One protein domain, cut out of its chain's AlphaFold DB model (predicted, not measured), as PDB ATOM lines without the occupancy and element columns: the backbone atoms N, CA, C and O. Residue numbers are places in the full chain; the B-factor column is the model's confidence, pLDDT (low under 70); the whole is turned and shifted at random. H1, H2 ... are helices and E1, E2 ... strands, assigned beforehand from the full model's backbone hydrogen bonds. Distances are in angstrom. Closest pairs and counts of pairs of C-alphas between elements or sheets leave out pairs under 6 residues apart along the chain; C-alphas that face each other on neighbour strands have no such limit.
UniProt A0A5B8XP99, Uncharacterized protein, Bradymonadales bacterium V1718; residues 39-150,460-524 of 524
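Overview. This is residues 39 to 150 and 460 to 524 of the 524 residues of an uncharacterized protein of Bradymonadales bacterium V1718 (UniProt A0A5B8XP99). Two strongly twisted sheets stand partly face to face with their strands crossed at a slant, E3, E4, E5, E8, E9 and E10 in one and E1, E2, E7 and E6 in the other. They come close along two borders, E9 and E10 by E1, and E3 by E6, giving a flattened sandwich whose two ends hold the long loops 69 to 91 and 101 to 119. The printed part has 177 residues, with two short named helices and ten named strands in the order E1 E2 E3 E4 E5 E6 E7 H1 E8 E9 H2 E10; under half of the residues are in named elements, and the class is mostly strand. The larger sheet is branched at E8, with antiparallel neighbour pairs, and the smaller has the order E1 - E2 - E7 - E6, all antiparallel. The whole is compact, with a radius of gyration of the C-alphas of 17.0 A, and flat, with spans of 54 by 41 by 20 A.

Along the chain. In the larger sheet, E8, residues 479 to 491, is the longest strand at 36.0 A, from C-alpha 479 at (106.499, 15.995, 76.558) to C-alpha 491 at (139.579, 30.068, 77.523). E3, residues 92 to 100, measures 23.1 A and bends by 60 degrees at residue 96. E9 is residues 494 to 500, 19.8 A; E5 is residues 134 to 138; E4 is residues 120 to 122; E10 is residues 520 to 523, ending at (111.573, 13.724, 76.651). In the other sheet, E1, residues 39 to 48, measures 28.1 A and begins at (134.126, 38.432, 73.513). E2, residues 59 to 68, measures 29.1 A, and E7, residues 460 to 467, 21.9 A. E6, residues 141 to 148, measures 20.9 A and bends by 55 degrees at residue 145. H1 is residues 468 to 471 and H2 residues 511 to 514.

Arrangement. E3 lies on one side of E8, and E9 and E10 on the other side, E9 beside residues 484 to 491 and E10 beside residues 479 to 482. N 484 and O 98 are 2.8 A apart between E8 and E3, within hydrogen-bond range, as are N 487 and O 498 at 2.8 A in the hairpin E8 and E9, and N 481 and O 521 at 2.8 A between E8 and E10. E5 is antiparallel to E3, with N 99 and O 137 3.0 A apart, and forms a hairpin with E4, with N 134 and O 122 2.8 A apart. E5 runs on into E6 across a break of 2 residues, at 84 degrees. In the other sheet, N 44 and O 63 are 2.8 A apart in the hairpin E1 and E2, N 60 and O 465 2.8 A between E2 and E7, and N 144 and O 464 2.8 A between E6 and E7. Between the sheets, the closest C-alphas of E1 and E9, those of Ile 41 and Phe 498, are 6.0 A apart. Those of E1 and E10, Thr 47 and Leu 521, are 6.4 A apart, and those of E3 and E6, Gly 97 and Leu 141, 6.0 A. E3 and E7 are near each other, while E2 and E8 are apart. H1 is on the branched sheet at a height over the sheet of 7.9 A, over none of its strands, but only just, with 2 of its C-alphas falling on E3; it only grazes the other sheet with residues 468 to 471. H2 is not on either sheet. Both helices are too short for an O i to N i+4 pair; the one O i to N i+3 pair is within range in H2 and not in H1.

Size, cuts and confidence. The C-alphas farthest apart, those of Asn 82 and Asp 110, are 54.6 A apart. Residues 151 to 459 are not printed, and C-alphas 150 and 460 across this cut are 5.2 A apart. The links E2 to E3, E3 to E4 and E4 to E5 are long. The mean pLDDT of the printed part is 85.1; it is under 70 at residue 110, residues 114 to 117, residues 124 to 127 and residues 503 to 514, which include H2.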
ATOM      1  N   SER A  39     135.068  37.342  73.257       92.50
ATOM      2  CA  SER A  39     134.126  38.432  73.513       92.50
ATOM      3  C   SER A  39     132.778  37.898  73.976       92.50
ATOM      4  O   SER A  39     132.199  38.426  74.922       92.50
ATOM      5  N   ARG A  40     132.295  36.825  73.342       93.44
ATOM      6  CA  ARG A  40     130.987  36.232  73.638       93.44
ATOM      7  C   ARG A  40     130.918  34.760  73.243       93.44
ATOM      8  O   ARG A  40     131.709  34.283  72.428       93.44
ATOM      9  N   ILE A  41     129.922  34.082  73.794       94.69
ATOM     10  CA  ILE A  41     129.475  32.745  73.396       94.69
ATOM     11  C   ILE A  41     128.052  32.897  72.867       94.69
ATOM     12  O   ILE A  41     127.308  33.741  73.361       94.69
ATOM     13  N   GLU A  42     127.674  32.092  71.886       93.81
ATOM     14  CA  GLU A  42     126.291  31.974  71.438       93.81
ATOM     15  C   GLU A  42     125.928  30.497  71.347       93.81
ATOM     16  O   GLU A  42     126.573  29.740  70.621       93.81
ATOM     17  N   VAL A  43     124.900  30.085  72.087       93.38
ATOM     18  CA  VAL A  43     124.339  28.734  71.978       93.38
ATOM     19  C   VAL A  43     123.449  28.675  70.737       93.38
ATOM     20  O   VAL A  43     122.596  29.541  70.551       93.38
ATOM     21  N   MET A  44     123.658  27.669  69.890       91.88
ATOM     22  CA  MET A  44     122.915  27.432  68.643       91.88
ATOM     23  C   MET A  44     121.729  26.487  68.823       91.88
ATOM     24  O   MET A  44     120.955  26.310  67.893       91.88
ATOM     25  N   GLY A  45     121.566  25.921  70.014       91.94
ATOM     26  CA  GLY A  45     120.426  25.101  70.401       91.94
ATOM     27  C   GLY A  45     120.855  23.860  71.171       91.94
ATOM     28  O   GLY A  45     122.052  23.595  71.338       91.94
ATOM     29  N   MET A  46     119.857  23.119  71.647       91.69
ATOM     30  CA  MET A  46     120.028  21.786  72.220       91.69
ATOM     31  C   MET A  46     119.160  20.791  71.454       91.69
ATOM     32  O   MET A  46     117.999  21.068  71.152       91.69
ATOM     33  N   THR A  47     119.725  19.633  71.141       92.44
ATOM     34  CA  THR A  47     119.005  18.490  70.566       92.44
ATOM     35  C   THR A  47     119.213  17.273  71.459       92.44
ATOM     36  O   THR A  47     120.169  17.267  72.237       92.44
ATOM     37  N   PRO A  48     118.383  16.225  71.353       91.62
ATOM     38  CA  PRO A  48     118.739  14.917  71.871       91.62
ATOM     39  C   PRO A  48     120.123  14.500  71.364       91.62
ATOM     40  O   PRO A  48     120.609  15.001  70.343       91.62
ATOM     41  N   GLU A  49     120.779  13.624  72.114       88.25
ATOM     42  CA  GLU A  49     122.034  13.022  71.669       88.25
ATOM     43  C   GLU A  49     121.818  12.179  70.403       88.25
ATOM     44  O   GLU A  49     120.760  11.568  70.210       88.25
ATOM     45  N   ALA A  50     122.831  12.139  69.534       77.62
ATOM     46  CA  ALA A  50     122.778  11.338  68.315       77.62
ATOM     47  C   ALA A  50     122.460   9.862  68.629       77.62
ATOM     48  O   ALA A  50     123.052   9.256  69.525       77.62
ATOM     49  N   GLY A  51     121.525   9.275  67.875       80.19
ATOM     50  CA  GLY A  51     120.998   7.927  68.129       80.19
ATOM     51  C   GLY A  51     119.785   7.874  69.069       80.19
ATOM     52  O   GLY A  51     119.164   6.817  69.172       80.19
ATOM     53  N   SER A  52     119.411   9.005  69.674       86.75
ATOM     54  CA  SER A  52     118.202   9.194  70.492       86.75
ATOM     55  C   SER A  52     117.340  10.342  69.941       86.75
ATOM     56  O   SER A  52     116.714  11.087  70.685       86.75
ATOM     57  N   CYS A  53     117.313  10.539  68.619       91.31
ATOM     58  CA  CYS A  53     116.675  11.712  68.010       91.31
ATOM     59  C   CYS A  53     115.139  11.704  68.035       91.31
ATOM     60  O   CYS A  53     114.533  12.752  67.837       91.31
ATOM     61  N   ASP A  54     114.514  10.571  68.369       87.56
ATOM     62  CA  ASP A  54     113.088  10.498  68.718       87.56
ATOM     63  C   ASP A  54     112.758  11.185  70.060       87.56
ATOM     64  O   ASP A  54     111.598  11.211  70.454       87.56
ATOM     65  N   GLY A  55     113.751  11.682  70.799       87.12
ATOM     66  CA  GLY A  55     113.581  12.337  72.093       87.12
ATOM     67  C   GLY A  55     114.660  11.912  73.085       87.12
ATOM     68  O   GLY A  55     115.207  10.810  73.028       87.12
ATOM     69  N   SER A  56     115.000  12.811  74.003       88.94
ATOM     70  CA  SER A  56     116.075  12.593  74.967       88.94
ATOM     71  C   SER A  56     115.600  11.723  76.133       88.94
ATOM     72  O   SER A  56     114.684  12.098  76.862       88.94
ATOM     73  N   GLU A  57     116.267  10.588  76.361       88.19
ATOM     74  CA  GLU A  57     116.065   9.767  77.568       88.19
ATOM     75  C   GLU A  57     116.974  10.202  78.733       88.19
ATOM     76  O   GLU A  57     116.669   9.948  79.896       88.19
ATOM     77  N   ALA A  58     118.114  10.832  78.440       87.88
ATOM     78  CA  ALA A  58     119.111  11.218  79.443       87.88
ATOM     79  C   ALA A  58     120.061  12.317  78.950       87.88
ATOM     80  O   ALA A  58     120.445  13.198  79.724       87.88
ATOM     81  N   GLY A  59     120.482  12.236  77.684       89.25
ATOM     82  CA  GLY A  59     121.514  13.088  77.101       89.25
ATOM     83  C   GLY A  59     120.999  14.081  76.062       89.25
ATOM     84  O   GLY A  59     120.017  13.832  75.361       89.25
ATOM     85  N   ALA A  60     121.690  15.208  75.940       93.81
ATOM     86  CA  ALA A  60     121.462  16.208  74.911       93.81
ATOM     87  C   ALA A  60     122.789  16.769  74.396       93.81
ATOM     88  O   ALA A  60     123.733  16.975  75.161       93.81
ATOM     89  N   ASP A  61     122.821  17.099  73.113       94.69
ATOM     90  CA  ASP A  61     123.934  17.789  72.485       94.69
ATOM     91  C   ASP A  61     123.635  19.280  72.425       94.69
ATOM     92  O   ASP A  61     122.685  19.728  71.779       94.69
ATOM     93  N   MET A  62     124.469  20.068  73.103       95.06
ATOM     94  CA  MET A  62     124.423  21.519  73.010       95.06
ATOM     95  C   MET A  62     125.484  21.989  72.027       95.06
ATOM     96  O   MET A  62     126.678  21.728  72.196       95.06
ATOM     97  N   ARG A  63     125.050  22.725  71.008       96.31
ATOM     98  CA  ARG A  63     125.942  23.313  70.010       96.31
ATOM     99  C   ARG A  63     126.117  24.795  70.282       96.31
ATOM    100  O   ARG A  63     125.172  25.486  70.659       96.31
ATOM    101  N   PHE A  64     127.327  25.304  70.107       96.94
ATOM    102  CA  PHE A  64     127.644  26.701  70.383       96.94
ATOM    103  C   PHE A  64     128.763  27.212  69.487       96.94
ATOM    104  O   PHE A  64     129.541  26.447  68.923       96.94
ATOM    105  N   VAL A  65     128.859  28.534  69.381       97.00
ATOM    106  CA  VAL A  65     130.009  29.208  68.779       97.00
ATOM    107  C   VAL A  65     130.612  30.168  69.790       97.00
ATOM    108  O   VAL A  65     129.916  30.799  70.590       97.00
ATOM    109  N   MET A  66     131.927  30.304  69.735       96.38
ATOM    110  CA  MET A  66     132.655  31.345  70.449       96.38
ATOM    111  C   MET A  66     133.039  32.432  69.454       96.38
ATOM    112  O   MET A  66     133.510  32.131  68.359       96.38
ATOM    113  N   ILE A  67     132.857  33.693  69.833       94.62
ATOM    114  CA  ILE A  67     133.142  34.841  68.970       94.62
ATOM    115  C   ILE A  67     134.168  35.730  69.672       94.62
ATOM    116  O   ILE A  67     134.016  36.092  70.847       94.62
ATOM    117  N   ALA A  68     135.224  36.072  68.943       92.81
ATOM    118  CA  ALA A  68     136.264  36.974  69.411       92.81
ATOM    119  C   ALA A  68     135.815  38.448  69.368       92.81
ATOM    120  O   ALA A  68     134.773  38.803  68.816       92.81
ATOM    121  N   ASP A  69     136.602  39.328  69.973       91.12
ATOM    122  CA  ASP A  69     136.407  40.784  69.960       91.12
ATOM    123  C   ASP A  69     136.410  41.412  68.557       91.12
ATOM    124  O   ASP A  69     135.739  42.418  68.325       91.12
ATOM    125  N   ASP A  70     137.074  40.773  67.597       89.31
ATOM    126  CA  ASP A  70     137.033  41.113  66.171       89.31
ATOM    127  C   ASP A  70     135.789  40.583  65.424       89.31
ATOM    128  O   ASP A  70     135.687  40.734  64.206       89.31
ATOM    129  N   SER A  71     134.821  39.997  66.141       89.62
ATOM    130  CA  SER A  71     133.583  39.408  65.602       89.62
ATOM    131  C   SER A  71     133.782  38.197  64.682       89.62
ATOM    132  O   SER A  71     132.887  37.859  63.907       89.62
ATOM    133  N   THR A  72     134.931  37.523  64.752       91.94
ATOM    134  CA  THR A  72     135.159  36.268  64.023       91.94
ATOM    135  C   THR A  72     135.008  35.044  64.934       91.94
ATOM    136  O   THR A  72     135.269  35.148  66.140       91.94
ATOM    137  N   PRO A  73     134.581  33.886  64.393       94.31
ATOM    138  CA  PRO A  73     134.483  32.652  65.164       94.31
ATOM    139  C   PRO A  73     135.855  32.203  65.684       94.31
ATOM    140  O   PRO A  73     136.888  32.457  65.056       94.31
ATOM    141  N   ILE A  74     135.857  31.549  66.843       93.88
ATOM    142  CA  ILE A  74     137.044  30.978  67.485       93.88
ATOM    143  C   ILE A  74     137.074  29.466  67.242       93.88
ATOM    144  O   ILE A  74     136.085  28.768  67.485       93.88
ATOM    145  N   ARG A  75     138.235  28.976  66.802       93.75
ATOM    146  CA  ARG A  75     138.482  27.592  66.365       93.75
ATOM    147  C   ARG A  75     139.576  26.909  67.191       93.75
ATOM    148  O   ARG A  75     140.340  27.612  67.858       93.75
ATOM    149  N   PRO A  76     139.710  25.572  67.124       93.56
ATOM    150  CA  PRO A  76     140.879  24.886  67.660       93.56
ATOM    151  C   PRO A  76     142.177  25.485  67.103       93.56
ATOM    152  O   PRO A  76     142.286  25.760  65.908       93.56
ATOM    153  N   GLY A  77     143.165  25.699  67.970       90.12
ATOM    154  CA  GLY A  77     144.481  26.223  67.594       90.12
ATOM    155  C   GLY A  77     144.561  27.739  67.381       90.12
ATOM    156  O   GLY A  77     145.676  28.264  67.306       90.12
ATOM    157  N   ASP A  78     143.436  28.464  67.353       90.81
ATOM    158  CA  ASP A  78     143.457  29.929  67.427       90.81
ATOM    159  C   ASP A  78     144.191  30.378  68.697       90.81
ATOM    160  O   ASP A  78     144.109  29.729  69.734       90.81
ATOM    161  N   VAL A  79     144.908  31.500  68.645       88.69
ATOM    162  CA  VAL A  79     145.635  32.020  69.812       88.69
ATOM    163  C   VAL A  79     144.845  33.167  70.436       88.69
ATOM    164  O   VAL A  79     144.697  34.220  69.815       88.69
ATOM    165  N   LEU A  80     144.375  32.981  71.673       86.69
ATOM    166  CA  LEU A  80     143.693  34.005  72.473       86.69
ATOM    167  C   LEU A  80     144.482  34.297  73.747       86.69
ATOM    168  O   LEU A  80     144.891  33.374  74.445       86.69
ATOM    169  N   ASP A  81     144.728  35.573  74.050       84.44
ATOM    170  CA  ASP A  81     145.564  35.991  75.191       84.44
ATOM    171  C   ASP A  81     146.910  35.213  75.282       84.44
ATOM    172  O   ASP A  81     147.383  34.854  76.361       84.44
ATOM    173  N   ASN A  82     147.546  34.953  74.128       83.62
ATOM    174  CA  ASN A  82     148.777  34.154  73.960       83.62
ATOM    175  C   ASN A  82     148.664  32.654  74.307       83.62
ATOM    176  O   ASN A  82     149.687  31.988  74.483       83.62
ATOM    177  N   ILE A  83     147.449  32.109  74.387       86.31
ATOM    178  CA  ILE A  83     147.178  30.698  74.671       86.31
ATOM    179  C   ILE A  83     146.424  30.083  73.478       86.31
ATOM    180  O   ILE A  83     145.422  30.654  73.045       86.31
ATOM    181  N   PRO A  84     146.884  28.945  72.924       90.25
ATOM    182  CA  PRO A  84     146.124  28.206  71.921       90.25
ATOM    183  C   PRO A  84     144.792  27.713  72.489       90.25
ATOM    184  O   PRO A  84     144.746  27.199  73.608       90.25
ATOM    185  N   VAL A  85     143.721  27.848  71.718       92.12
ATOM    186  CA  VAL A  85     142.404  27.331  72.078       92.12
ATOM    187  C   VAL A  85     142.382  25.824  71.870       92.12
ATOM    188  O   VAL A  85     142.533  25.335  70.752       92.12
ATOM    189  N   ASP A  86     142.167  25.110  72.965       91.56
ATOM    190  CA  ASP A  86     141.943  23.670  73.015       91.56
ATOM    191  C   ASP A  86     140.892  23.428  74.101       91.56
ATOM    192  O   ASP A  86     141.188  23.497  75.299       91.56
ATOM    193  N   LEU A  87     139.627  23.315  73.687       94.12
ATOM    194  CA  LEU A  87     138.541  23.110  74.634       94.12
ATOM    195  C   LEU A  87     138.492  21.645  75.042       94.12
ATOM    196  O   LEU A  87     138.447  20.746  74.211       94.12
ATOM    197  N   THR A  88     138.419  21.427  76.345       93.94
ATOM    198  CA  THR A  88     138.185  20.115  76.941       93.94
ATOM    199  C   THR A  88     136.929  20.174  77.799       93.94
ATOM    200  O   THR A  88     136.376  21.250  78.034       93.94
ATOM    201  N   ARG A  89     136.512  19.031  78.346       94.06
ATOM    202  CA  ARG A  89     135.447  18.966  79.355       94.06
ATOM    203  C   ARG A  89     135.644  19.963  80.506       94.06
ATOM    204  O   ARG A  89     134.671  20.534  80.978       94.06
ATOM    205  N   ASP A  90     136.883  20.187  80.940       94.38
ATOM    206  CA  ASP A  90     137.187  21.091  82.059       94.38
ATOM    207  C   ASP A  90     137.130  22.577  81.656       94.38
ATOM    208  O   ASP A  90     137.102  23.458  82.518       94.38
ATOM    209  N   SER A  91     137.103  22.867  80.352       95.06
ATOM    210  CA  SER A  91     136.980  24.221  79.800       95.06
ATOM    211  C   SER A  91     135.538  24.725  79.792       95.06
ATOM    212  O   SER A  91     135.305  25.896  79.505       95.06
ATOM    213  N   VAL A  92     134.563  23.859  80.065       96.31
ATOM    214  CA  VAL A  92     133.137  24.160  79.940       96.31
ATOM    215  C   VAL A  92     132.379  23.753  81.198       96.31
ATOM    216  O   VAL A  92     132.732  22.798  81.884       96.31
ATOM    217  N   ALA A  93     131.316  24.482  81.524       95.69
ATOM    218  CA  ALA A  93     130.439  24.126  82.632       95.69
ATOM    219  C   ALA A  93     128.994  24.536  82.350       95.69
ATOM    220  O   ALA A  93     128.740  25.562  81.721       95.69
ATOM    221  N   LEU A  94     128.060  23.744  82.872       93.31
ATOM    222  CA  LEU A  94     126.644  24.079  82.953       93.31
ATOM    223  C   LEU A  94     126.262  24.191  84.425       93.31
ATOM    224  O   LEU A  94     126.487  23.274  85.211       93.31
ATOM    225  N   GLU A  95     125.721  25.343  84.796       91.25
ATOM    226  CA  GLU A  95     125.400  25.694  86.177       91.25
ATOM    227  C   GLU A  95     123.952  26.196  86.265       91.25
ATOM    228  O   GLU A  95     123.383  26.651  85.274       91.25
ATOM    229  N   ASN A  96     123.363  26.158  87.463       88.25
ATOM    230  CA  ASN A  96     122.016  26.687  87.734       88.25
ATOM    231  C   ASN A  96     120.916  26.074  86.844       88.25
ATOM    232  O   ASN A  96     120.042  26.791  86.355       88.25
ATOM    233  N   GLY A  97     120.991  24.758  86.622       90.94
ATOM    234  CA  GLY A  97     120.042  24.022  85.796       90.94
ATOM    235  C   GLY A  97     118.618  24.077  86.350       90.94
ATOM    236  O   GLY A  97     118.398  23.795  87.530       90.94
ATOM    237  N   ARG A  98     117.648  24.391  85.487       91.19
ATOM    238  CA  ARG A  98     116.213  24.209  85.751       91.19
ATOM    239  C   ARG A  98     115.497  23.647  84.530       91.19
ATOM    240  O   ARG A  98     115.885  23.945  83.402       91.19
ATOM    241  N   LEU A  99     114.435  22.886  84.771       90.94
ATOM    242  CA  LEU A  99     113.445  22.524  83.757       90.94
ATOM    243  C   LEU A  99     112.169  23.322  83.979       90.94
ATOM    244  O   LEU A  99     111.783  23.536  85.128       90.94
ATOM    245  N   TYR A 100     111.520  23.703  82.886       89.12
ATOM    246  CA  TYR A 100     110.206  24.333  82.875       89.12
ATOM    247  C   TYR A 100     109.240  23.514  82.024       89.12
ATOM    248  O   TYR A 100     109.625  23.027  80.956       89.12
ATOM    249  N   GLU A 101     108.006  23.394  82.508       86.62
ATOM    250  CA  GLU A 101     106.886  22.825  81.753       86.62
ATOM    251  C   GLU A 101     106.493  23.751  80.590       86.62
ATOM    252  O   GLU A 101     106.707  24.969  80.634       86.62
ATOM    253  N   LEU A 102     105.905  23.158  79.554       80.00
ATOM    254  CA  LEU A 102     105.101  23.857  78.558       80.00
ATOM    255  C   LEU A 102     103.610  23.603  78.859       80.00
ATOM    256  O   LEU A 102     103.284  22.533  79.371       80.00
ATOM    257  N   PRO A 103     102.704  24.558  78.569       71.81
ATOM    258  CA  PRO A 103     102.944  25.860  77.938       71.81
ATOM    259  C   PRO A 103     103.610  26.887  78.876       71.81
ATOM    260  O   PRO A 103     103.570  26.776  80.098       71.81
ATOM    261  N   ASP A 104     104.259  27.908  78.303       74.00
ATOM    262  CA  ASP A 104     105.038  28.920  79.046       74.00
ATOM    263  C   ASP A 104     104.155  30.012  79.662       74.00
ATOM    264  O   ASP A 104     104.170  31.178  79.257       74.00
ATOM    265  N   VAL A 105     103.361  29.608  80.646       75.06
ATOM    266  CA  VAL A 105     102.277  30.421  81.200       75.06
ATOM    267  C   VAL A 105     102.561  30.804  82.639       75.06
ATOM    268  O   VAL A 105     103.171  30.051  83.404       75.06
ATOM    269  N   ALA A 106     102.139  32.011  83.017       80.00
ATOM    270  CA  ALA A 106     102.270  32.450  84.395       80.00
ATOM    271  C   ALA A 106     101.448  31.535  85.308       80.00
ATOM    272  O   ALA A 106     100.242  31.409  85.131       80.00
ATOM    273  N   CYS A 107     102.113  30.903  86.272       82.38
ATOM    274  CA  CYS A 107     101.471  29.946  87.162       82.38
ATOM    275  C   CYS A 107     101.048  30.581  88.495       82.38
ATOM    276  O   CYS A 107     101.639  31.559  88.970       82.38
ATOM    277  N   ASP A 108     100.085  29.931  89.140       82.75
ATOM    278  CA  ASP A 108      99.751  30.075  90.553       82.75
ATOM    279  C   ASP A 108     100.126  28.787  91.316       82.75
ATOM    280  O   ASP A 108     100.478  27.771  90.723       82.75
ATOM    281  N   ALA A 109     100.082  28.818  92.654       71.81
ATOM    282  CA  ALA A 109     100.631  27.755  93.512       71.81
ATOM    283  C   ALA A 109     100.111  26.329  93.215       71.81
ATOM    284  O   ALA A 109     100.842  25.377  93.470       71.81
ATOM    285  N   ASP A 110      98.906  26.204  92.652       69.62
ATOM    286  CA  ASP A 110      98.239  24.931  92.344       69.62
ATOM    287  C   ASP A 110      98.026  24.711  90.828       69.62
ATOM    288  O   ASP A 110      97.217  23.871  90.442       69.62
ATOM    289  N   SER A 111      98.681  25.491  89.955       76.06
ATOM    290  CA  SER A 111      98.389  25.492  88.509       76.06
ATOM    291  C   SER A 111      99.385  24.714  87.644       76.06
ATOM    292  O   SER A 111      99.288  24.791  86.423       76.06
ATOM    293  N   CYS A 112     100.365  24.029  88.239       81.44
ATOM    294  CA  CYS A 112     101.287  23.190  87.470       81.44
ATOM    295  C   CYS A 112     100.590  21.917  87.010       81.44
ATOM    296  O   CYS A 112      99.791  21.352  87.760       81.44
ATOM    297  N   VAL A 113     100.882  21.495  85.779       72.06
ATOM    298  CA  VAL A 113     100.204  20.358  85.136       72.06
ATOM    299  C   VAL A 113     100.593  19.052  85.827       72.06
ATOM    300  O   VAL A 113      99.751  18.164  85.980       72.06
ATOM    301  N   PHE A 114     101.819  18.984  86.358       67.62
ATOM    302  CA  PHE A 114     102.338  17.846  87.114       67.62
ATOM    303  C   PHE A 114     102.607  18.227  88.593       67.62
ATOM    304  O   PHE A 114     103.760  18.345  89.023       67.62
ATOM    305  N   PRO A 115     101.550  18.447  89.411       56.50
ATOM    306  CA  PRO A 115     101.669  19.003  90.763       56.50
ATOM    307  C   PRO A 115     102.121  17.985  91.830       56.50
ATOM    308  O   PRO A 115     102.441  18.384  92.952       56.50
ATOM    309  N   ASP A 116     102.173  16.687  91.506       55.84
ATOM    310  CA  ASP A 116     102.517  15.596  92.434       55.84
ATOM    311  C   ASP A 116     104.050  15.441  92.617       55.84
ATOM    312  O   ASP A 116     104.631  14.405  92.309       55.84
ATOM    313  N   ASP A 117     104.700  16.483  93.154       57.62
ATOM    314  CA  ASP A 117     106.135  16.584  93.510       57.62
ATOM    315  C   ASP A 117     107.141  16.837  92.359       57.62
ATOM    316  O   ASP A 117     108.351  16.910  92.610       57.62
ATOM    317  N   GLU A 118     106.694  17.022  91.112       73.69
ATOM    318  CA  GLU A 118     107.613  17.189  89.972       73.69
ATOM    319  C   GLU A 118     107.979  18.644  89.678       73.69
ATOM    320  O   GLU A 118     109.160  18.934  89.465       73.69
ATOM    321  N   PHE A 119     107.012  19.563  89.720       86.81
ATOM    322  CA  PHE A 119     107.220  20.975  89.399       86.81
ATOM    323  C   PHE A 119     106.614  21.907  90.445       86.81
ATOM    324  O   PHE A 119     105.614  21.617  91.097       86.81
ATOM    325  N   THR A 120     107.248  23.068  90.617       87.62
ATOM    326  CA  THR A 120     106.810  24.100  91.558       87.62
ATOM    327  C   THR A 120     106.600  25.418  90.842       87.62
ATOM    328  O   THR A 120     107.438  25.853  90.048       87.62
ATOM    329  N   CYS A 121     105.499  26.092  91.163       87.81
ATOM    330  CA  CYS A 121     105.251  27.420  90.642       87.81
ATOM    331  C   CYS A 121     106.142  28.458  91.340       87.81
ATOM    332  O   CYS A 121     105.913  28.844  92.489       87.81
ATOM    333  N   SER A 122     107.182  28.917  90.651       85.00
ATOM    334  CA  SER A 122     108.080  29.966  91.141       85.00
ATOM    335  C   SER A 122     108.735  30.699  89.977       85.00
ATOM    336  O   SER A 122     108.639  30.277  88.832       85.00
ATOM    337  N   THR A 123     109.421  31.808  90.227       75.81
ATOM    338  CA  THR A 123     110.171  32.501  89.164       75.81
ATOM    339  C   THR A 123     111.477  31.797  88.795       75.81
ATOM    340  O   THR A 123     112.134  32.182  87.836       75.81
ATOM    341  N   GLY A 124     111.919  30.813  89.586       69.06
ATOM    342  CA  GLY A 124     113.216  30.157  89.411       69.06
ATOM    343  C   GLY A 124     114.440  31.072  89.592       69.06
ATOM    344  O   GLY A 124     115.581  30.625  89.451       69.06
ATOM    345  N   VAL A 125     114.228  32.343  89.944       66.94
ATOM    346  CA  VAL A 125     115.256  33.363  90.182       66.94
ATOM    347  C   VAL A 125     114.983  34.090  91.500       66.94
ATOM    348  O   VAL A 125     113.934  33.943  92.115       66.94
ATOM    349  N   SER A 126     115.943  34.889  91.974       62.06
ATOM    350  CA  SER A 126     115.843  35.552  93.289       62.06
ATOM    351  C   SER A 126     114.737  36.614  93.416       62.06
ATOM    352  O   SER A 126     114.491  37.100  94.519       62.06
ATOM    353  N   VAL A 127     114.089  36.988  92.310       66.81
ATOM    354  CA  VAL A 127     113.010  37.980  92.270       66.81
ATOM    355  C   VAL A 127     111.681  37.247  92.132       66.81
ATOM    356  O   VAL A 127     111.503  36.498  91.179       66.81
ATOM    357  N   ASP A 128     110.764  37.446  93.077       70.75
ATOM    358  CA  ASP A 128     109.445  36.806  93.084       70.75
ATOM    359  C   ASP A 128     108.371  37.759  92.531       70.75
ATOM    360  O   ASP A 128     107.692  38.467  93.275       70.75
ATOM    361  N   GLU A 129     108.260  37.809  91.204       75.62
ATOM    362  CA  GLU A 129     107.221  38.539  90.472       75.62
ATOM    363  C   GLU A 129     106.194  37.565  89.895       75.62
ATOM    364  O   GLU A 129     106.548  36.664  89.138       75.62
ATOM    365  N   ALA A 130     104.910  37.769  90.208       77.50
ATOM    366  CA  ALA A 130     103.834  36.858  89.807       77.50
ATOM    367  C   ALA A 130     103.777  36.617  88.288       77.50
ATOM    368  O   ALA A 130     103.608  35.485  87.854       77.50
ATOM    369  N   SER A 131     104.007  37.653  87.475       74.88
ATOM    370  CA  SER A 131     104.030  37.548  86.008       74.88
ATOM    371  C   SER A 131     105.175  36.694  85.456       74.88
ATOM    372  O   SER A 131     105.096  36.244  84.314       74.88
ATOM    373  N   LEU A 132     106.232  36.469  86.242       77.56
ATOM    374  CA  LEU A 132     107.411  35.682  85.863       77.56
ATOM    375  C   LEU A 132     107.404  34.277  86.470       77.56
ATOM    376  O   LEU A 132     108.309  33.490  86.201       77.56
ATOM    377  N   ARG A 133     106.421  33.947  87.316       84.94
ATOM    378  CA  ARG A 133     106.328  32.606  87.895       84.94
ATOM    379  C   ARG A 133     105.989  31.611  86.801       84.94
ATOM    380  O   ARG A 133     105.086  31.864  86.011       84.94
ATOM    381  N   ARG A 134     106.707  30.498  86.764       86.62
ATOM    382  CA  ARG A 134     106.491  29.373  85.854       86.62
ATOM    383  C   ARG A 134     106.611  28.067  86.622       86.62
ATOM    384  O   ARG A 134     107.295  28.007  87.649       86.62
ATOM    385  N   CYS A 135     105.973  27.022  86.119       88.31
ATOM    386  CA  CYS A 135     106.124  25.684  86.666       88.31
ATOM    387  C   CYS A 135     107.514  25.168  86.330       88.31
ATOM    388  O   CYS A 135     107.860  24.972  85.166       88.31
ATOM    389  N   ASN A 136     108.353  25.061  87.359       90.31
ATOM    390  CA  ASN A 136     109.757  24.721  87.195       90.31
ATOM    391  C   ASN A 136     110.289  23.843  88.326       90.31
ATOM    392  O   ASN A 136     109.739  23.793  89.432       90.31
ATOM    393  N   ARG A 137     111.405  23.180  88.041       90.25
ATOM    394  CA  ARG A 137     112.144  22.347  88.990       90.25
ATOM    395  C   ARG A 137     113.642  22.494  88.801       90.25
ATOM    396  O   ARG A 137     114.109  22.840  87.715       90.25
ATOM    397  N   ASP A 138     114.390  22.175  89.848       89.62
ATOM    398  CA  ASP A 138     115.842  22.077  89.748       89.62
ATOM    399  C   ASP A 138     116.230  20.911  88.823       89.62
ATOM    400  O   ASP A 138     115.617  19.837  88.852       89.62
ATOM    401  N   LEU A 139     117.262  21.143  88.012       90.56
ATOM    402  CA  LEU A 139     117.824  20.186  87.066       90.56
ATOM    403  C   LEU A 139     119.322  20.026  87.334       90.56
ATOM    404  O   LEU A 139     120.096  20.984  87.255       90.56
ATOM    405  N   GLY A 140     119.739  18.798  87.612       91.81
ATOM    406  CA  GLY A 140     121.140  18.413  87.599       91.81
ATOM    407  C   GLY A 140     121.645  18.339  86.162       91.81
ATOM    408  O   GLY A 140     121.138  17.566  85.352       91.81
ATOM    409  N   LEU A 141     122.666  19.138  85.862       93.00
ATOM    410  CA  LEU A 141     123.349  19.146  84.574       93.00
ATOM    411  C   LEU A 141     124.776  18.656  84.760       93.00
ATOM    412  O   LEU A 141     125.481  19.091  85.676       93.00
ATOM    413  N   SER A 142     125.227  17.782  83.868       93.06
ATOM    414  CA  SER A 142     126.639  17.424  83.790       93.06
ATOM    415  C   SER A 142     127.138  17.516  82.361       93.06
ATOM    416  O   SER A 142     126.435  17.147  81.427       93.06
ATOM    417  N   VAL A 143     128.354  18.026  82.208       94.44
ATOM    418  CA  VAL A 143     129.013  18.155  80.911       94.44
ATOM    419  C   VAL A 143     129.869  16.920  80.640       94.44
ATOM    420  O   VAL A 143     130.583  16.457  81.539       94.44
ATOM    421  N   GLY A 144     129.782  16.399  79.420       93.06
ATOM    422  CA  GLY A 144     130.562  15.299  78.868       93.06
ATOM    423  C   GLY A 144     131.705  15.778  77.972       93.06
ATOM    424  O   GLY A 144     132.479  16.658  78.352       93.06
ATOM    425  N   GLU A 145     131.855  15.137  76.816       94.19
ATOM    426  CA  GLU A 145     132.890  15.456  75.831       94.19
ATOM    427  C   GLU A 145     132.608  16.792  75.128       94.19
ATOM    428  O   GLU A 145     131.456  17.201  74.981       94.19
ATOM    429  N   VAL A 146     133.683  17.480  74.731       96.69
ATOM    430  CA  VAL A 146     133.640  18.696  73.911       96.69
ATOM    431  C   VAL A 146     134.350  18.398  72.602       96.69
ATOM    432  O   VAL A 146     135.494  17.944  72.620       96.69
ATOM    433  N   SER A 147     133.695  18.685  71.485       96.38
ATOM    434  CA  SER A 147     134.221  18.469  70.138       96.38
ATOM    435  C   SER A 147     134.042  19.711  69.267       96.38
ATOM    436  O   SER A 147     133.177  20.556  69.507       96.38
ATOM    437  N   PHE A 148     134.893  19.837  68.251       97.06
ATOM    438  CA  PHE A 148     134.747  20.831  67.191       97.06
ATOM    439  C   PHE A 148     134.139  20.154  65.962       97.06
ATOM    440  O   PHE A 148     134.638  19.118  65.533       97.06
ATOM    441  N   GLU A 149     133.063  20.724  65.424       95.81
ATOM    442  CA  GLU A 149     132.197  20.078  64.423       95.81
ATOM    443  C   GLU A 149     132.255  20.741  63.040       95.81
ATOM    444  O   GLU A 149     131.788  20.164  62.061       95.81
ATOM    445  N   ALA A 150     132.774  21.968  62.950       93.56
ATOM    446  CA  ALA A 150     132.915  22.667  61.676       93.56
ATOM    447  C   ALA A 150     134.091  22.103  60.861       93.56
ATOM    448  O   ALA A 150     135.194  21.933  61.391       93.56
ATOM    449  N   LEU A 460     131.671  26.040  64.920       97.31
ATOM    450  CA  LEU A 460     130.736  25.182  65.633       97.31
ATOM    451  C   LEU A 460     131.476  24.224  66.563       97.31
ATOM    452  O   LEU A 460     132.257  23.379  66.129       97.31
ATOM    453  N   TRP A 461     131.169  24.346  67.844       97.75
ATOM    454  CA  TRP A 461     131.547  23.410  68.887       97.75
ATOM    455  C   TRP A 461     130.305  22.666  69.367       97.75
ATOM    456  O   TRP A 461     129.194  23.204  69.337       97.75
ATOM    457  N   LYS A 462     130.503  21.445  69.851       97.19
ATOM    458  CA  LYS A 462     129.477  20.616  70.478       97.19
ATOM    459  C   LYS A 462     129.950  20.188  71.852       97.19
ATOM    460  O   LYS A 462     131.137  19.961  72.079       97.19
ATOM    461  N   VAL A 463     129.005  20.100  72.774       96.62
ATOM    462  CA  VAL A 463     129.229  19.532  74.092       96.62
ATOM    463  C   VAL A 463     128.071  18.619  74.462       96.62
ATOM    464  O   VAL A 463     126.909  19.034  74.442       96.62
ATOM    465  N   ASN A 464     128.389  17.374  74.808       95.38
ATOM    466  CA  ASN A 464     127.390  16.438  75.307       95.38
ATOM    467  C   ASN A 464     127.018  16.820  76.741       95.38
ATOM    468  O   ASN A 464     127.875  17.168  77.558       95.38
ATOM    469  N   THR A 465     125.738  16.740  77.060       94.31
ATOM    470  CA  THR A 465     125.184  17.109  78.360       94.31
ATOM    471  C   THR A 465     124.280  15.995  78.855       94.31
ATOM    472  O   THR A 465     123.493  15.463  78.088       94.31
ATOM    473  N   THR A 466     124.346  15.667  80.142       94.56
ATOM    474  CA  THR A 466     123.383  14.770  80.797       94.56
ATOM    475  C   THR A 466     122.414  15.586  81.642       94.56
ATOM    476  O   THR A 466     122.846  16.471  82.390       94.56
ATOM    477  N   LEU A 467     121.127  15.266  81.525       93.69
ATOM    478  CA  LEU A 467     120.012  15.854  82.254       93.69
ATOM    479  C   LEU A 467     119.502  14.832  83.275       93.69
ATOM    480  O   LEU A 467     118.862  13.843  82.918       93.69
ATOM    481  N   ASP A 468     119.765  15.073  84.561       91.88
ATOM    482  CA  ASP A 468     119.467  14.092  85.614       91.88
ATOM    483  C   ASP A 468     117.966  13.787  85.752       91.88
ATOM    484  O   ASP A 468     117.589  12.689  86.164       91.88
ATOM    485  N   ALA A 469     117.102  14.744  85.418       88.50
ATOM    486  CA  ALA A 469     115.659  14.588  85.492       88.50
ATOM    487  C   ALA A 469     115.142  13.582  84.458       88.50
ATOM    488  O   ALA A 469     114.252  12.802  84.791       88.50
ATOM    489  N   PHE A 470     115.731  13.558  83.259       89.75
ATOM    490  CA  PHE A 470     115.367  12.616  82.199       89.75
ATOM    491  C   PHE A 470     115.948  11.235  82.518       89.75
ATOM    492  O   PHE A 470     115.205  10.260  82.618       89.75
ATOM    493  N   GLU A 471     117.246  11.170  82.853       87.81
ATOM    494  CA  GLU A 471     117.939   9.911  83.174       87.81
ATOM    495  C   GLU A 471     117.253   9.143  84.318       87.81
ATOM    496  O   GLU A 471     117.130   7.917  84.295       87.81
ATOM    497  N   ASN A 472     116.778   9.871  85.332       87.38
ATOM    498  CA  ASN A 472     116.103   9.290  86.489       87.38
ATOM    499  C   ASN A 472     114.573   9.221  86.340       87.38
ATOM    500  O   ASN A 472     113.912   8.893  87.329       87.38
ATOM    501  N   ARG A 473     114.023   9.530  85.153       84.25
ATOM    502  CA  ARG A 473     112.581   9.519  84.829       84.25
ATOM    503  C   ARG A 473     111.738  10.243  85.870       84.25
ATOM    504  O   ARG A 473     110.807   9.687  86.446       84.25
ATOM    505  N   ARG A 474     112.160  11.462  86.193       85.31
ATOM    506  CA  ARG A 474     111.501  12.315  87.189       85.31
ATOM    507  C   ARG A 474     110.497  13.278  86.569       85.31
ATOM    508  O   ARG A 474     109.969  14.089  87.315       85.31
ATOM    509  N   VAL A 475     110.339  13.256  85.252       86.56
ATOM    510  CA  VAL A 475     109.394  14.077  84.495       86.56
ATOM    511  C   VAL A 475     108.637  13.170  83.528       86.56
ATOM    512  O   VAL A 475     109.143  12.100  83.177       86.56
ATOM    513  N   ALA A 476     107.435  13.574  83.124       85.06
ATOM    514  CA  ALA A 476     106.608  12.804  82.202       85.06
ATOM    515  C   ALA A 476     107.288  12.647  80.824       85.06
ATOM    516  O   ALA A 476     107.815  13.637  80.302       85.06
ATOM    517  N   PRO A 477     107.311  11.429  80.246       86.88
ATOM    518  CA  PRO A 477     107.762  11.215  78.874       86.88
ATOM    519  C   PRO A 477     106.750  11.782  77.874       86.88
ATOM    520  O   PRO A 477     105.637  12.137  78.253       86.88
ATOM    521  N   ASP A 478     107.150  11.821  76.606       84.50
ATOM    522  CA  ASP A 478     106.368  12.302  75.465       84.50
ATOM    523  C   ASP A 478     105.969  13.788  75.555       84.50
ATOM    524  O   ASP A 478     105.005  14.231  74.936       84.50
ATOM    525  N   GLU A 479     106.754  14.576  76.298       85.12
ATOM    526  CA  GLU A 479     106.499  15.995  76.558       85.12
ATOM    527  C   GLU A 479     107.736  16.862  76.260       85.12
ATOM    528  O   GLU A 479     108.878  16.470  76.550       85.12
ATOM    529  N   PRO A 480     107.555  18.072  75.702       88.38
ATOM    530  CA  PRO A 480     108.633  19.035  75.544       88.38
ATOM    531  C   PRO A 480     108.875  19.842  76.830       88.38
ATOM    532  O   PRO A 480     107.964  20.407  77.430       88.38
ATOM    533  N   TYR A 481     110.147  20.003  77.198       89.69
ATOM    534  CA  TYR A 481     110.579  20.800  78.347       89.69
ATOM    535  C   TYR A 481     111.567  21.887  77.940       89.69
ATOM    536  O   TYR A 481     112.456  21.668  77.111       89.69
ATOM    537  N   LYS A 482     111.476  23.059  78.577       90.12
ATOM    538  CA  LYS A 482     112.484  24.116  78.411       90.12
ATOM    539  C   LYS A 482     113.593  23.960  79.445       90.12
ATOM    540  O   LYS A 482     113.329  23.837  80.641       90.12
ATOM    541  N   VAL A 483     114.840  24.037  79.000       90.69
ATOM    542  CA  VAL A 483     116.032  23.949  79.845       90.69
ATOM    543  C   VAL A 483     116.589  25.349  80.083       90.69
ATOM    544  O   VAL A 483     116.926  26.082  79.154       90.69
ATOM    545  N   GLN A 484     116.728  25.723  81.346       90.94
ATOM    546  CA  GLN A 484     117.479  26.903  81.764       90.94
ATOM    547  C   GLN A 484     118.829  26.481  82.318       90.94
ATOM    548  O   GLN A 484     118.902  25.564  83.133       90.94
ATOM    549  N   ALA A 485     119.885  27.187  81.921       91.00
ATOM    550  CA  ALA A 485     121.226  26.975  82.446       91.00
ATOM    551  C   ALA A 485     122.129  28.193  82.213       91.00
ATOM    552  O   ALA A 485     121.959  28.963  81.269       91.00
ATOM    553  N   SER A 486     123.145  28.343  83.056       91.25
ATOM    554  CA  SER A 486     124.299  29.204  82.793       91.25
ATOM    555  C   SER A 486     125.390  28.363  82.136       91.25
ATOM    556  O   SER A 486     126.000  27.520  82.794       91.25
ATOM    557  N   PHE A 487     125.632  28.582  80.846       94.38
ATOM    558  CA  PHE A 487     126.703  27.931  80.106       94.38
ATOM    559  C   PHE A 487     127.975  28.768  80.168       94.38
ATOM    560  O   PHE A 487     128.007  29.918  79.733       94.38
ATOM    561  N   ARG A 488     129.039  28.196  80.716       95.88
ATOM    562  CA  ARG A 488     130.334  28.851  80.877       95.88
ATOM    563  C   ARG A 488     131.367  28.202  79.975       95.88
ATOM    564  O   ARG A 488     131.470  26.980  79.961       95.88
ATOM    565  N   VAL A 489     132.179  29.029  79.320       95.81
ATOM    566  CA  VAL A 489     133.406  28.594  78.646       95.81
ATOM    567  C   VAL A 489     134.586  29.391  79.199       95.81
ATOM    568  O   VAL A 489     134.566  30.626  79.239       95.81
ATOM    569  N   ASP A 490     135.605  28.670  79.644       93.94
ATOM    570  CA  ASP A 490     136.872  29.193  80.132       93.94
ATOM    571  C   ASP A 490     137.939  28.984  79.038       93.94
ATOM    572  O   ASP A 490     138.255  27.857  78.655       93.94
ATOM    573  N   VAL A 491     138.505  30.084  78.529       89.00
ATOM    574  CA  VAL A 491     139.579  30.068  77.523       89.00
ATOM    575  C   VAL A 491     140.766  30.868  78.039       89.00
ATOM    576  O   VAL A 491     140.717  32.094  78.169       89.00
ATOM    577  N   GLY A 492     141.850  30.165  78.369       81.44
ATOM    578  CA  GLY A 492     143.017  30.779  78.991       81.44
ATOM    579  C   GLY A 492     142.671  31.401  80.348       81.44
ATOM    580  O   GLY A 492     142.302  30.698  81.284       81.44
ATOM    581  N   THR A 493     142.803  32.724  80.467       82.44
ATOM    582  CA  THR A 493     142.431  33.462  81.694       82.44
ATOM    583  C   THR A 493     141.059  34.130  81.615       82.44
ATOM    584  O   THR A 493     140.613  34.753  82.582       82.44
ATOM    585  N   ARG A 494     140.387  34.018  80.466       88.88
ATOM    586  CA  ARG A 494     139.080  34.620  80.223       88.88
ATOM    587  C   ARG A 494     137.990  33.608  80.485       88.88
ATOM    588  O   ARG A 494     138.111  32.428  80.174       88.88
ATOM    589  N   ARG A 495     136.891  34.137  80.994       91.56
ATOM    590  CA  ARG A 495     135.657  33.417  81.230       91.56
ATOM    591  C   ARG A 495     134.544  34.168  80.544       91.56
ATOM    592  O   ARG A 495     134.410  35.372  80.759       91.56
ATOM    593  N   GLN A 496     133.750  33.451  79.769       93.94
ATOM    594  CA  GLN A 496     132.493  33.958  79.248       93.94
ATOM    595  C   GLN A 496     131.359  33.066  79.721       93.94
ATOM    596  O   GLN A 496     131.519  31.855  79.879       93.94
ATOM    597  N   THR A 497     130.215  33.689  79.967       91.62
ATOM    598  CA  THR A 497     129.004  32.993  80.379       91.62
ATOM    599  C   THR A 497     127.867  33.435  79.484       91.62
ATOM    600  O   THR A 497     127.650  34.627  79.279       91.62
ATOM    601  N   PHE A 498     127.156  32.452  78.962       90.38
ATOM    602  CA  PHE A 498     125.902  32.601  78.261       90.38
ATOM    603  C   PHE A 498     124.782  32.089  79.162       90.38
ATOM    604  O   PHE A 498     124.941  31.058  79.814       90.38
ATOM    605  N   VAL A 499     123.661  32.798  79.223       87.81
ATOM    606  CA  VAL A 499     122.530  32.404  80.068       87.81
ATOM    607  C   VAL A 499     121.379  31.978  79.169       87.81
ATOM    608  O   VAL A 499     120.791  32.802  78.477       87.81
ATOM    609  N   LEU A 500     121.048  30.690  79.207       86.44
ATOM    610  CA  LEU A 500     119.803  30.153  78.668       86.44
ATOM    611  C   LEU A 500     118.692  30.492  79.668       86.44
ATOM    612  O   LEU A 500     118.491  29.742  80.617       86.44
ATOM    613  N   SER A 501     118.048  31.652  79.535       83.44
ATOM    614  CA  SER A 501     117.012  32.126  80.468       83.44
ATOM    615  C   SER A 501     115.610  31.844  79.937       83.44
ATOM    616  O   SER A 501     115.245  32.375  78.898       83.44
ATOM    617  N   GLN A 502     114.774  31.082  80.645       77.25
ATOM    618  CA  GLN A 502     113.394  30.844  80.185       77.25
ATOM    619  C   GLN A 502     112.408  31.920  80.668       77.25
ATOM    620  O   GLN A 502     111.372  32.130  80.050       77.25
ATOM    621  N   VAL A 503     112.744  32.657  81.729       68.81
ATOM    622  CA  VAL A 503     111.851  33.636  82.381       68.81
ATOM    623  C   VAL A 503     112.221  35.103  82.120       68.81
ATOM    624  O   VAL A 503     111.482  35.988  82.535       68.81
ATOM    625  N   GLY A 504     113.330  35.369  81.415       65.50
ATOM    626  CA  GLY A 504     113.838  36.727  81.166       65.50
ATOM    627  C   GLY A 504     114.626  37.309  82.351       65.50
ATOM    628  O   GLY A 504     114.931  36.596  83.309       65.50
ATOM    629  N   ASP A 505     115.013  38.588  82.275       61.44
ATOM    630  CA  ASP A 505     115.583  39.341  83.407       61.44
ATOM    631  C   ASP A 505     114.496  40.264  83.987       61.44
ATOM    632  O   ASP A 505     113.991  41.125  83.269       61.44
ATOM    633  N   PRO A 506     114.141  40.180  85.282       52.47
ATOM    634  CA  PRO A 506     113.153  41.076  85.901       52.47
ATOM    635  C   PRO A 506     113.495  42.573  85.769       52.47
ATOM    636  O   PRO A 506     112.615  43.423  85.867       52.47
ATOM    637  N   ASN A 507     114.760  42.920  85.519       53.50
ATOM    638  CA  ASN A 507     115.213  44.299  85.314       53.50
ATOM    639  C   ASN A 507     115.317  44.700  83.830       53.50
ATOM    640  O   ASN A 507     115.725  45.830  83.535       53.50
ATOM    641  N   ALA A 508     114.966  43.799  82.911       58.03
ATOM    642  CA  ALA A 508     114.939  44.034  81.475       58.03
ATOM    643  C   ALA A 508     113.989  45.173  81.100       58.03
ATOM    644  O   ALA A 508     112.900  45.317  81.660       58.03
ATOM    645  N   GLY A 509     114.343  45.934  80.061       49.00
ATOM    646  CA  GLY A 509     113.395  46.850  79.417       49.00
ATOM    647  C   GLY A 509     112.220  46.113  78.757       49.00
ATOM    648  O   GLY A 509     111.117  46.657  78.696       49.00
ATOM    649  N   THR A 510     112.449  44.877  78.301       55.12
ATOM    650  CA  THR A 510     111.469  43.977  77.678       55.12
ATOM    651  C   THR A 510     111.832  42.517  77.982       55.12
ATOM    652  O   THR A 510     112.881  42.035  77.567       55.12
ATOM    653  N   GLN A 511     110.948  41.787  78.670       60.34
ATOM    654  CA  GLN A 511     111.192  40.389  79.080       60.34
ATOM    655  C   GLN A 511     111.471  39.447  77.894       60.34
ATOM    656  O   GLN A 511     112.312  38.559  77.983       60.34
ATOM    657  N   THR A 512     110.816  39.679  76.754       54.31
ATOM    658  CA  THR A 512     110.918  38.842  75.548       54.31
ATOM    659  C   THR A 512     112.254  38.950  74.809       54.31
ATOM    660  O   THR A 512     112.573  38.069  74.013       54.31
ATOM    661  N   GLU A 513     113.044  40.007  75.037       53.31
ATOM    662  CA  GLU A 513     114.397  40.116  74.465       53.31
ATOM    663  C   GLU A 513     115.445  39.380  75.315       53.31
ATOM    664  O   GLU A 513     116.427  38.882  74.761       53.31
ATOM    665  N   ASP A 514     115.196  39.253  76.623       56.69
ATOM    666  CA  ASP A 514     116.103  38.618  77.586       56.69
ATOM    667  C   ASP A 514     115.775  37.134  77.850       56.69
ATOM    668  O   ASP A 514     116.570  36.421  78.467       56.69
ATOM    669  N   GLN A 515     114.640  36.631  77.346       70.31
ATOM    670  CA  GLN A 515     114.351  35.195  77.271       70.31
ATOM    671  C   GLN A 515     115.159  34.520  76.156       70.31
ATOM    672  O   GLN A 515     115.131  34.935  74.996       70.31
ATOM    673  N   ASP A 516     115.826  33.423  76.502       72.31
ATOM    674  CA  ASP A 516     116.607  32.531  75.659       72.31
ATOM    675  C   ASP A 516     116.101  31.091  75.699       72.31
ATOM    676  O   ASP A 516     116.554  30.235  76.458       72.31
ATOM    677  N   THR A 517     115.157  30.826  74.807       72.75
ATOM    678  CA  THR A 517     114.455  29.553  74.685       72.75
ATOM    679  C   THR A 517     115.103  28.591  73.692       72.75
ATOM    680  O   THR A 517     114.448  27.671  73.221       72.75
ATOM    681  N   ARG A 518     116.382  28.769  73.331       77.88
ATOM    682  CA  ARG A 518     117.044  27.876  72.354       77.88
ATOM    683  C   ARG A 518     117.241  26.446  72.876       77.88
ATOM    684  O   ARG A 518     117.643  25.572  72.118       77.88
ATOM    685  N   ALA A 519     116.984  26.212  74.157       83.25
ATOM    686  CA  ALA A 519     117.089  24.913  74.793       83.25
ATOM    687  C   ALA A 519     115.694  24.379  75.147       83.25
ATOM    688  O   ALA A 519     115.233  24.513  76.278       83.25
ATOM    689  N   VAL A 520     115.020  23.794  74.158       87.56
ATOM    690  CA  VAL A 520     113.794  23.004  74.344       87.56
ATOM    691  C   VAL A 520     114.111  21.571  73.947       87.56
ATOM    692  O   VAL A 520     114.710  21.362  72.895       87.56
ATOM    693  N   LEU A 521     113.750  20.595  74.777       90.31
ATOM    694  CA  LEU A 521     114.011  19.171  74.556       90.31
ATOM    695  C   LEU A 521     112.740  18.359  74.782       90.31
ATOM    696  O   LEU A 521     112.093  18.508  75.813       90.31
ATOM    697  N   PHE A 522     112.424  17.482  73.839       89.12
ATOM    698  CA  PHE A 522     111.398  16.459  73.967       89.12
ATOM    699  C   PHE A 522     111.945  15.289  74.788       89.12
ATOM    700  O   PHE A 522     113.027  14.774  74.477       89.12
ATOM    701  N   HIS A 523     111.242  14.903  75.851       89.12
ATOM    702  CA  HIS A 523     111.573  13.724  76.651       89.12
ATOM    703  C   HIS A 523     110.881  12.493  76.064       89.12
ATOM    704  O   HIS A 523     109.697  12.559  75.756       89.12
ATOM    705  N   LYS A 524     111.613  11.387  75.920       85.06
ATOM    706  CA  LYS A 524     111.085  10.101  75.449       85.06
ATOM    707  C   LYS A 524     110.891   9.112  76.594       85.06
ATOM    708  O   LYS A 524     111.744   9.108  77.515       85.06
TER     709      LYS A 524